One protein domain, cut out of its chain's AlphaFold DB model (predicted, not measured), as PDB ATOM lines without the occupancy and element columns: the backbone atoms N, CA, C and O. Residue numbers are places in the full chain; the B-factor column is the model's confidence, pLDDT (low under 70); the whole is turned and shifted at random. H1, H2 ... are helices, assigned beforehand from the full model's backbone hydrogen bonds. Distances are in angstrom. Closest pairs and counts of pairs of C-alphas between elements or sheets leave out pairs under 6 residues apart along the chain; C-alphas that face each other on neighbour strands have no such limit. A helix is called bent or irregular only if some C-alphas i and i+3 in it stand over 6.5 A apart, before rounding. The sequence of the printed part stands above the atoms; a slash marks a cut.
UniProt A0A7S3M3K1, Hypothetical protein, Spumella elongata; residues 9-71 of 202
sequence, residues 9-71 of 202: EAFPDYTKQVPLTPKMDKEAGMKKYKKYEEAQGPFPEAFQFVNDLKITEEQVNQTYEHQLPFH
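This is residues 9 to 71 of the 202 residues of the protein "Hypothetical protein" of Spumella elongata (UniProt A0A7S3M3K1). This is a strung-out, open chain of short helices: H3, the longest, lies toward one end with H4 after it, while the two smallest, H1 and H2, lie toward the other end, and the unnamed stretch of residues 28 to 44 runs between the two groups. No helix touches another, and where the chain leaves H3 it turns round, and H4 runs back toward the H3 end. The printed part has 63 residues, with four named helices in the order H1, H2, H3, H4 and no named strand. The class is all helix, though under half of the residues, 31 of 63, are in named elements. The whole is loose, with a radius of gyration of the C-alphas of 14.8 A, and its outline is a rod of 47 by 23 by 17 A.

Start at H3, residues 45 to 57, which is irregular: C-alphas 46 and 49 are 8.3 A apart, against about 5 A in a regular helix. A short link of 6 residues leads to H4, residues 64 to 71, irregular only just, with C-alphas 66 and 69 at 6.7 A. H3 and H4 are apart. Back along the chain, a long link of 17 residues separates H3 from H2, residues 22 to 27, and these two are apart. H1, residues 12 to 15, joins H2 by a short link of 6 residues, and the two are apart. H1 is also apart from H3 and H4, and H2 from H4. In the backbone of H2 every O i to N i+4 pair is within hydrogen-bond range; in H3 it is 7 of 9, and in H4 1 of 4, beside 3 of 5 O i to N i+3 pairs; H1 is too short for an O i to N i+4 pair.

Find C-alpha 45 at (71.706, 172.818, 119.828); from there H3 runs 18.5 A to C-alpha 57 at (63.967, 180.690, 134.619). H4 runs 10.7 A from Tyr 64 to C-alpha 71 at (79.628, 183.148, 131.489). H2 covers 8.7 A from Pro 22 to Glu 27. H1 covers 5.0 A from C-alpha 12 at (83.891, 162.053, 155.689) to Thr 15.

Look for the two C-alphas farthest apart at Glu 9 and Ala 46, 47.7 A. The first and last printed C-alphas, Glu 9 and His 71, are 36.7 A apart. The printed part has no cut. Its mean pLDDT is 79.3; residues 36 to 41 and 55 to 57 of this model are under 70.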
ATOM      1  N   GLU A   9      88.671 158.998 158.130       85.69
ATOM      2  CA  GLU A   9      88.605 160.332 158.745       85.69
ATOM      3  C   GLU A   9      88.899 161.469 157.757       85.69
ATOM      4  O   GLU A   9      88.357 162.561 157.904       85.69
ATOM      5  N   ALA A  10      89.720 161.212 156.734       84.62
ATOM      6  CA  ALA A  10      90.054 162.193 155.704       84.62
ATOM      7  C   ALA A  10      88.976 162.300 154.612       84.62
ATOM      8  O   ALA A  10      88.958 163.274 153.865       84.62
ATOM      9  N   PHE A  11      88.068 161.319 154.531       85.19
ATOM     10  CA  PHE A  11      86.996 161.254 153.534       85.19
ATOM     11  C   PHE A  11      85.611 161.112 154.194       85.19
ATOM     12  O   PHE A  11      84.892 160.138 153.933       85.19
ATOM     13  N   PRO A  12      85.204 162.076 155.048       85.62
ATOM     14  CA  PRO A  12      83.891 162.053 155.689       85.62
ATOM     15  C   PRO A  12      82.752 162.080 154.664       85.62
ATOM     16  O   PRO A  12      81.698 161.501 154.911       85.62
ATOM     17  N   ASP A  13      82.973 162.695 153.504       84.06
ATOM     18  CA  ASP A  13      81.976 162.833 152.439       84.06
ATOM     19  C   ASP A  13      81.551 161.469 151.876       84.06
ATOM     20  O   ASP A  13      80.363 161.215 151.672       84.06
ATOM     21  N   TYR A  14      82.504 160.544 151.719       81.69
ATOM     22  CA  TYR A  14      82.236 159.181 151.251       81.69
ATOM     23  C   TYR A  14      81.739 158.262 152.374       81.69
ATOM     24  O   TYR A  14      80.817 157.476 152.158       81.69
ATOM     25  N   THR A  15      82.290 158.374 153.588       83.12
ATOM     26  CA  THR A  15      81.903 157.515 154.725       83.12
ATOM     27  C   THR A  15      80.539 157.881 155.315       83.12
ATOM     28  O   THR A  15      79.779 156.995 155.703       83.12
ATOM     29  N   LYS A  16      80.193 159.173 155.354       85.19
ATOM     30  CA  LYS A  16      78.907 159.684 155.866       85.19
ATOM     31  C   LYS A  16      77.885 159.963 154.762       85.19
ATOM     32  O   LYS A  16      76.772 160.382 155.076       85.19
ATOM     33  N   GLN A  17      78.239 159.718 153.496       83.75
ATOM     34  CA  GLN A  17      77.398 159.991 152.323       83.75
ATOM     35  C   GLN A  17      76.900 161.444 152.288       83.75
ATOM     36  O   GLN A  17      75.700 161.705 152.143       83.75
ATOM     37  N   VAL A  18      77.824 162.385 152.484       86.62
ATOM     38  CA  VAL A  18      77.555 163.824 152.443       86.62
ATOM     39  C   VAL A  18      78.118 164.369 151.132       86.62
ATOM     40  O   VAL A  18      79.333 164.502 150.998       86.62
ATOM     41  N   PRO A  19      77.271 164.666 150.134       86.12
ATOM     42  CA  PRO A  19      77.758 165.160 148.860       86.12
ATOM     43  C   PRO A  19      78.157 166.643 148.910       86.12
ATOM     44  O   PRO A  19      77.371 167.487 149.327       86.12
ATOM     45  N   LEU A  20      79.346 166.964 148.392       85.69
ATOM     46  CA  LEU A  20      79.853 168.321 148.170       85.69
ATOM     47  C   LEU A  20      79.155 169.045 147.009       85.69
ATOM     48  O   LEU A  20      79.013 170.264 147.032       85.69
ATOM     49  N   THR A  21      78.735 168.315 145.972       84.94
ATOM     50  CA  THR A  21      78.029 168.879 144.812       84.94
ATOM     51  C   THR A  21      76.923 167.938 144.330       84.94
ATOM     52  O   THR A  21      77.036 166.721 144.514       84.94
ATOM     53  N   PRO A  22      75.888 168.456 143.637       85.38
ATOM     54  CA  PRO A  22      74.873 167.613 143.000       85.38
ATOM     55  C   PRO A  22      75.477 166.611 142.007       85.38
ATOM     56  O   PRO A  22      75.008 165.480 141.894       85.38
ATOM     57  N   LYS A  23      76.555 166.998 141.313       85.88
ATOM     58  CA  LYS A  23      77.274 166.119 140.384       85.88
ATOM     59  C   LYS A  23      77.872 164.912 141.111       85.88
ATOM     60  O   LYS A  23      77.642 163.781 140.693       85.88
ATOM     61  N   MET A  24      78.544 165.145 142.239       85.06
ATOM     62  CA  MET A  24      79.108 164.068 143.056       85.06
ATOM     63  C   MET A  24      78.022 163.166 143.662       85.06
ATOM     64  O   MET A  24      78.192 161.953 143.699       85.06
ATOM     65  N   ASP A  25      76.888 163.730 144.088       86.19
ATOM     66  CA  ASP A  25      75.743 162.962 144.603       86.19
ATOM     67  C   ASP A  25      75.155 162.008 143.547       86.19
ATOM     68  O   ASP A  25      74.813 160.863 143.859       86.19
ATOM     69  N   LYS A  26      75.086 162.461 142.285       85.44
ATOM     70  CA  LYS A  26      74.633 161.659 141.138       85.44
ATOM     71  C   LYS A  26      75.635 160.559 140.783       85.44
ATOM     72  O   LYS A  26      75.232 159.413 140.606       85.44
ATOM     73  N   GLU A  27      76.921 160.899 140.693       86.69
ATOM     74  CA  GLU A  27      77.999 159.969 140.322       86.69
ATOM     75  C   GLU A  27      78.228 158.887 141.385       86.69
ATOM     76  O   GLU A  27      78.410 157.719 141.051       86.69
ATOM     77  N   ALA A  28      78.158 159.253 142.666       84.94
ATOM     78  CA  ALA A  28      78.318 158.324 143.781       84.94
ATOM     79  C   ALA A  28      77.005 157.640 144.211       84.94
ATOM     80  O   ALA A  28      77.008 156.831 145.137       84.94
ATOM     81  N   GLY A  29      75.871 157.966 143.578       84.44
ATOM     82  CA  GLY A  29      74.570 157.356 143.868       84.44
ATOM     83  C   GLY A  29      74.031 157.621 145.281       84.44
ATOM     84  O   GLY A  29      73.214 156.841 145.771       84.44
ATOM     85  N   MET A  30      74.467 158.704 145.933       86.31
ATOM     86  CA  MET A  30      74.132 159.046 147.326       86.31
ATOM     87  C   MET A  30      72.673 159.530 147.500       86.31
ATOM     88  O   MET A  30      72.109 159.423 148.594       86.31
ATOM     89  N   LYS A  31      72.031 159.970 146.409       87.06
ATOM     90  CA  LYS A  31      70.600 160.313 146.303       87.06
ATOM     91  C   LYS A  31      70.101 161.363 147.314       87.06
ATOM     92  O   LYS A  31      68.948 161.296 147.748       87.06
ATOM     93  N   LYS A  32      70.939 162.318 147.728       86.75
ATOM     94  CA  LYS A  32      70.583 163.332 148.741       86.75
ATOM     95  C   LYS A  32      69.955 164.590 148.146       86.75
ATOM     96  O   LYS A  32      69.123 165.220 148.801       86.75
ATOM     97  N   TYR A  33      70.296 164.953 146.916       83.00
ATOM     98  CA  TYR A  33      69.684 166.066 146.204       83.00
ATOM     99  C   TYR A  33      68.354 165.631 145.578       83.00
ATOM    100  O   TYR A  33      68.234 164.574 144.959       83.00
ATOM    101  N   LYS A  34      67.321 166.469 145.733       80.56
ATOM    102  CA  LYS A  34      66.004 166.248 145.106       80.56
ATOM    103  C   LYS A  34      65.997 166.603 143.617       80.56
ATOM    104  O   LYS A  34      65.226 166.025 142.859       80.56
ATOM    105  N   LYS A  35      66.834 167.562 143.209       76.69
ATOM    106  CA  LYS A  35      66.988 168.038 141.829       76.69
ATOM    107  C   LYS A  35      68.486 168.139 141.530       76.69
ATOM    108  O   LYS A  35      69.209 168.757 142.305       76.69
ATOM    109  N   TYR A  36      68.926 167.498 140.448       67.44
ATOM    110  CA  TYR A  36      70.342 167.413 140.047       67.44
ATOM    111  C   TYR A  36      70.687 168.320 138.874       67.44
ATOM    112  O   TYR A  36      71.830 168.743 138.743       67.44
ATOM    113  N   GLU A  37      69.706 168.584 138.014       64.94
ATOM    114  CA  GLU A  37      69.884 169.307 136.762       64.94
ATOM    115  C   GLU A  37      68.847 170.422 136.670       64.94
ATOM    116  O   GLU A  37      67.684 170.266 137.063       64.94
ATOM    117  N   GLU A  38      69.292 171.562 136.161       66.75
ATOM    118  CA  GLU A  38      68.421 172.638 135.708       66.75
ATOM    119  C   GLU A  38      67.898 172.231 134.330       66.75
ATOM    120  O   GLU A  38      68.664 171.757 133.490       66.75
ATOM    121  N   ALA A  39      66.581 172.300 134.124       59.22
ATOM    122  CA  ALA A  39      65.986 171.738 132.922       59.22
ATOM    123  C   ALA A  39      66.384 172.587 131.712       59.22
ATOM    124  O   ALA A  39      65.901 173.706 131.535       59.22
ATOM    125  N   GLN A  40      67.242 172.036 130.858       59.56
ATOM    126  CA  GLN A  40      67.502 172.630 129.555       59.56
ATOM    127  C   GLN A  40      66.212 172.604 128.725       59.56
ATOM    128  O   GLN A  40      65.367 171.709 128.856       59.56
ATOM    129  N   GLY A  41      66.020 173.625 127.892       59.88
ATOM    130  CA  GLY A  41      64.911 173.640 126.943       59.88
ATOM    131  C   GLY A  41      64.934 172.418 126.014       59.88
ATOM    132  O   GLY A  41      65.986 171.829 125.778       59.88
ATOM    133  N   PRO A  42      63.773 172.008 125.475       71.62
ATOM    134  CA  PRO A  42      63.675 170.837 124.603       71.62
ATOM    135  C   PRO A  42      64.214 171.095 123.184       71.62
ATOM    136  O   PRO A  42      63.998 170.275 122.293       71.62
ATOM    137  N   PHE A  43      64.840 172.248 122.929       73.69
ATOM    138  CA  PHE A  43      65.241 172.637 121.585       73.69
ATOM    139  C   PHE A  43      66.605 172.035 121.202       73.69
ATOM    140  O   PHE A  43      67.448 171.811 122.070       73.69
ATOM    141  N   PRO A  44      66.855 171.767 119.907       78.31
ATOM    142  CA  PRO A  44      68.158 171.293 119.435       78.31
ATOM    143  C   PRO A  44      69.258 172.353 119.633       78.31
ATOM    144  O   PRO A  44      68.956 173.533 119.799       78.31
ATOM    145  N   GLU A  45      70.536 171.952 119.557       76.31
ATOM    146  CA  GLU A  45      71.706 172.818 119.828       76.31
ATOM    147  C   GLU A  45      71.705 174.149 119.055       76.31
ATOM    148  O   GLU A  45      72.170 175.161 119.572       76.31
ATOM    149  N   ALA A  46      71.104 174.189 117.860       80.50
ATOM    150  CA  ALA A  46      70.930 175.415 117.074       80.50
ATOM    151  C   ALA A  46      70.154 176.531 117.813       80.50
ATOM    152  O   ALA A  46      70.288 177.704 117.475       80.50
ATOM    153  N   PHE A  47      69.366 176.177 118.830       79.94
ATOM    154  CA  PHE A  47      68.621 177.088 119.699       79.94
ATOM    155  C   PHE A  47      69.141 177.052 121.141       79.94
ATOM    156  O   PHE A  47      68.369 177.254 122.081       79.94
ATOM    157  N   GLN A  48      70.447 176.828 121.330       75.31
ATOM    158  CA  GLN A  48      71.090 176.840 122.650       75.31
ATOM    159  C   GLN A  48      70.711 178.073 123.477       75.31
ATOM    160  O   GLN A  48      70.408 177.932 124.652       75.31
ATOM    161  N   PHE A  49      70.567 179.249 122.855       77.50
ATOM    162  CA  PHE A  49      70.138 180.459 123.562       77.50
ATOM    163  C   PHE A  49      68.757 180.327 124.240       77.50
ATOM    164  O   PHE A  49      68.553 180.867 125.323       77.50
ATOM    165  N   VAL A  50      67.798 179.622 123.620       75.62
ATOM    166  CA  VAL A  50      66.455 179.395 124.193       75.62
ATOM    167  C   VAL A  50      66.540 178.382 125.326       75.62
ATOM    168  O   VAL A  50      65.847 178.507 126.335       75.62
ATOM    169  N   ASN A  51      67.410 177.385 125.172       72.69
ATOM    170  CA  ASN A  51      67.663 176.412 126.222       72.69
ATOM    171  C   ASN A  51      68.311 177.075 127.441       72.69
ATOM    172  O   ASN A  51      67.862 176.817 128.553       72.69
ATOM    173  N   ASP A  52      69.272 177.974 127.231       72.62
ATOM    174  CA  ASP A  52      69.944 178.732 128.287       72.62
ATOM    175  C   ASP A  52      68.980 179.693 129.001       72.62
ATOM    176  O   ASP A  52      69.014 179.809 130.225       72.62
ATOM    177  N   LEU A  53      68.055 180.327 128.271       73.62
ATOM    178  CA  LEU A  53      66.994 181.140 128.878       73.62
ATOM    179  C   LEU A  53      66.120 180.310 129.824       73.62
ATOM    180  O   LEU A  53      65.849 180.735 130.947       73.62
ATOM    181  N   LYS A  54      65.743 179.092 129.425       70.06
ATOM    182  CA  LYS A  54      64.952 178.205 130.286       70.06
ATOM    183  C   LYS A  54      65.713 177.779 131.550       70.06
ATOM    184  O   LYS A  54      65.117 177.697 132.622       70.06
ATOM    185  N   ILE A  55      67.030 177.576 131.445       69.56
ATOM    186  CA  ILE A  55      67.896 177.308 132.604       69.56
ATOM    187  C   ILE A  55      67.822 178.471 133.599       69.56
ATOM    188  O   ILE A  55      67.663 178.226 134.792       69.56
ATOM    189  N   THR A  56      67.867 179.723 133.123       63.97
ATOM    190  CA  THR A  56      67.779 180.904 134.005       63.97
ATOM    191  C   THR A  56      66.411 181.069 134.680       63.97
ATOM    192  O   THR A  56      66.348 181.554 135.807       63.97
ATOM    193  N   GLU A  57      65.321 180.635 134.041       68.12
ATOM    194  CA  GLU A  57      63.967 180.690 134.619       68.12
ATOM    195  C   GLU A  57      63.753 179.643 135.723       68.12
ATOM    196  O   GLU A  57      63.114 179.923 136.736       68.12
ATOM    197  N   GLU A  58      64.301 178.439 135.550       73.00
ATOM    198  CA  GLU A  58      64.140 177.325 136.496       73.00
ATOM    199  C   GLU A  58      65.308 177.173 137.487       73.00
ATOM    200  O   GLU A  58      65.382 176.176 138.227       73.00
ATOM    201  N   GLN A  59      66.224 178.143 137.488       72.88
ATOM    202  CA  GLN A  59      67.458 178.118 138.261       72.88
ATOM    203  C   GLN A  59      67.168 178.164 139.761       72.88
ATOM    204  O   GLN A  59      66.657 179.153 140.290       72.88
ATOM    205  N   VAL A  60      67.521 177.091 140.471       77.19
ATOM    206  CA  VAL A  60      67.324 177.013 141.930       77.19
ATOM    207  C   VAL A  60      68.462 177.723 142.661       77.19
ATOM    208  O   VAL A  60      68.241 178.333 143.706       77.19
ATOM    209  N   ASN A  61      69.680 177.663 142.116       82.19
ATOM    210  CA  ASN A  61      70.846 178.324 142.684       82.19
ATOM    211  C   ASN A  61      71.188 179.582 141.875       82.19
ATOM    212  O   ASN A  61      71.552 179.491 140.712       82.19
ATOM    213  N   GLN A  62      71.106 180.762 142.490       82.88
ATOM    214  CA  GLN A  62      71.476 182.038 141.854       82.88
ATOM    215  C   GLN A  62      72.760 182.644 142.440       82.88
ATOM    216  O   GLN A  62      73.041 183.830 142.265       82.88
ATOM    217  N   THR A  63      73.544 181.850 143.174       88.31
ATOM    218  CA  THR A  63      74.824 182.310 143.720       88.31
ATOM    219  C   THR A  63      75.836 182.622 142.621       88.31
ATOM    220  O   THR A  63      75.797 182.062 141.527       88.31
ATOM    221  N   TYR A  64      76.780 183.513 142.930       89.06
ATOM    222  CA  TYR A  64      77.826 183.928 141.995       89.06
ATOM    223  C   TYR A  64      78.637 182.745 141.450       89.06
ATOM    224  O   TYR A  64      78.871 182.668 140.251       89.06
ATOM    225  N   GLU A  65      79.016 181.805 142.317       87.25
ATOM    226  CA  GLU A  65      79.814 180.628 141.953       87.25
ATOM    227  C   GLU A  65      79.083 179.704 140.985       87.25
ATOM    228  O   GLU A  65      79.702 179.136 140.091       87.25
ATOM    229  N   HIS A  66      77.762 179.597 141.123       86.06
ATOM    230  CA  HIS A  66      76.939 178.839 140.190       86.06
ATOM    231  C   HIS A  66      76.782 179.564 138.853       86.06
ATOM    232  O   HIS A  66      76.785 178.921 137.815       86.06
ATOM    233  N   GLN A  67      76.704 180.900 138.855       85.56
ATOM    234  CA  GLN A  67      76.564 181.703 137.632       85.56
ATOM    235  C   GLN A  67      77.856 181.811 136.812       85.56
ATOM    236  O   GLN A  67      77.825 182.019 135.598       85.56
ATOM    237  N   LEU A  68      79.010 181.710 137.466       85.69
ATOM    238  CA  LEU A  68      80.298 181.999 136.850       85.69
ATOM    239  C   LEU A  68      80.655 181.065 135.674       85.69
ATOM    240  O   LEU A  68      81.022 181.596 134.624       85.69
ATOM    241  N   PRO A  69      80.480 179.728 135.760       84.19
ATOM    242  CA  PRO A  69      80.759 178.806 134.656       84.19
ATOM    243  C   PRO A  69      79.908 179.046 133.401       84.19
ATOM    244  O   PRO A  69      80.359 178.750 132.296       84.19
ATOM    245  N   PHE A  70      78.696 179.599 133.543       80.56
ATOM    246  CA  PHE A  70      77.820 179.900 132.402       80.56
ATOM    247  C   PHE A  70      78.325 181.074 131.559       80.56
ATOM    248  O   PHE A  70      77.951 181.230 130.397       80.56
ATOM    249  N   HIS A  71      79.164 181.928 132.139       79.94
ATOM    250  CA  HIS A  71      79.628 183.148 131.489       79.94
ATOM    251  C   HIS A  71      81.147 183.196 131.313       79.94
ATOM    252  O   HIS A  71      81.642 184.009 130.530       79.94
TER     253      HIS A  71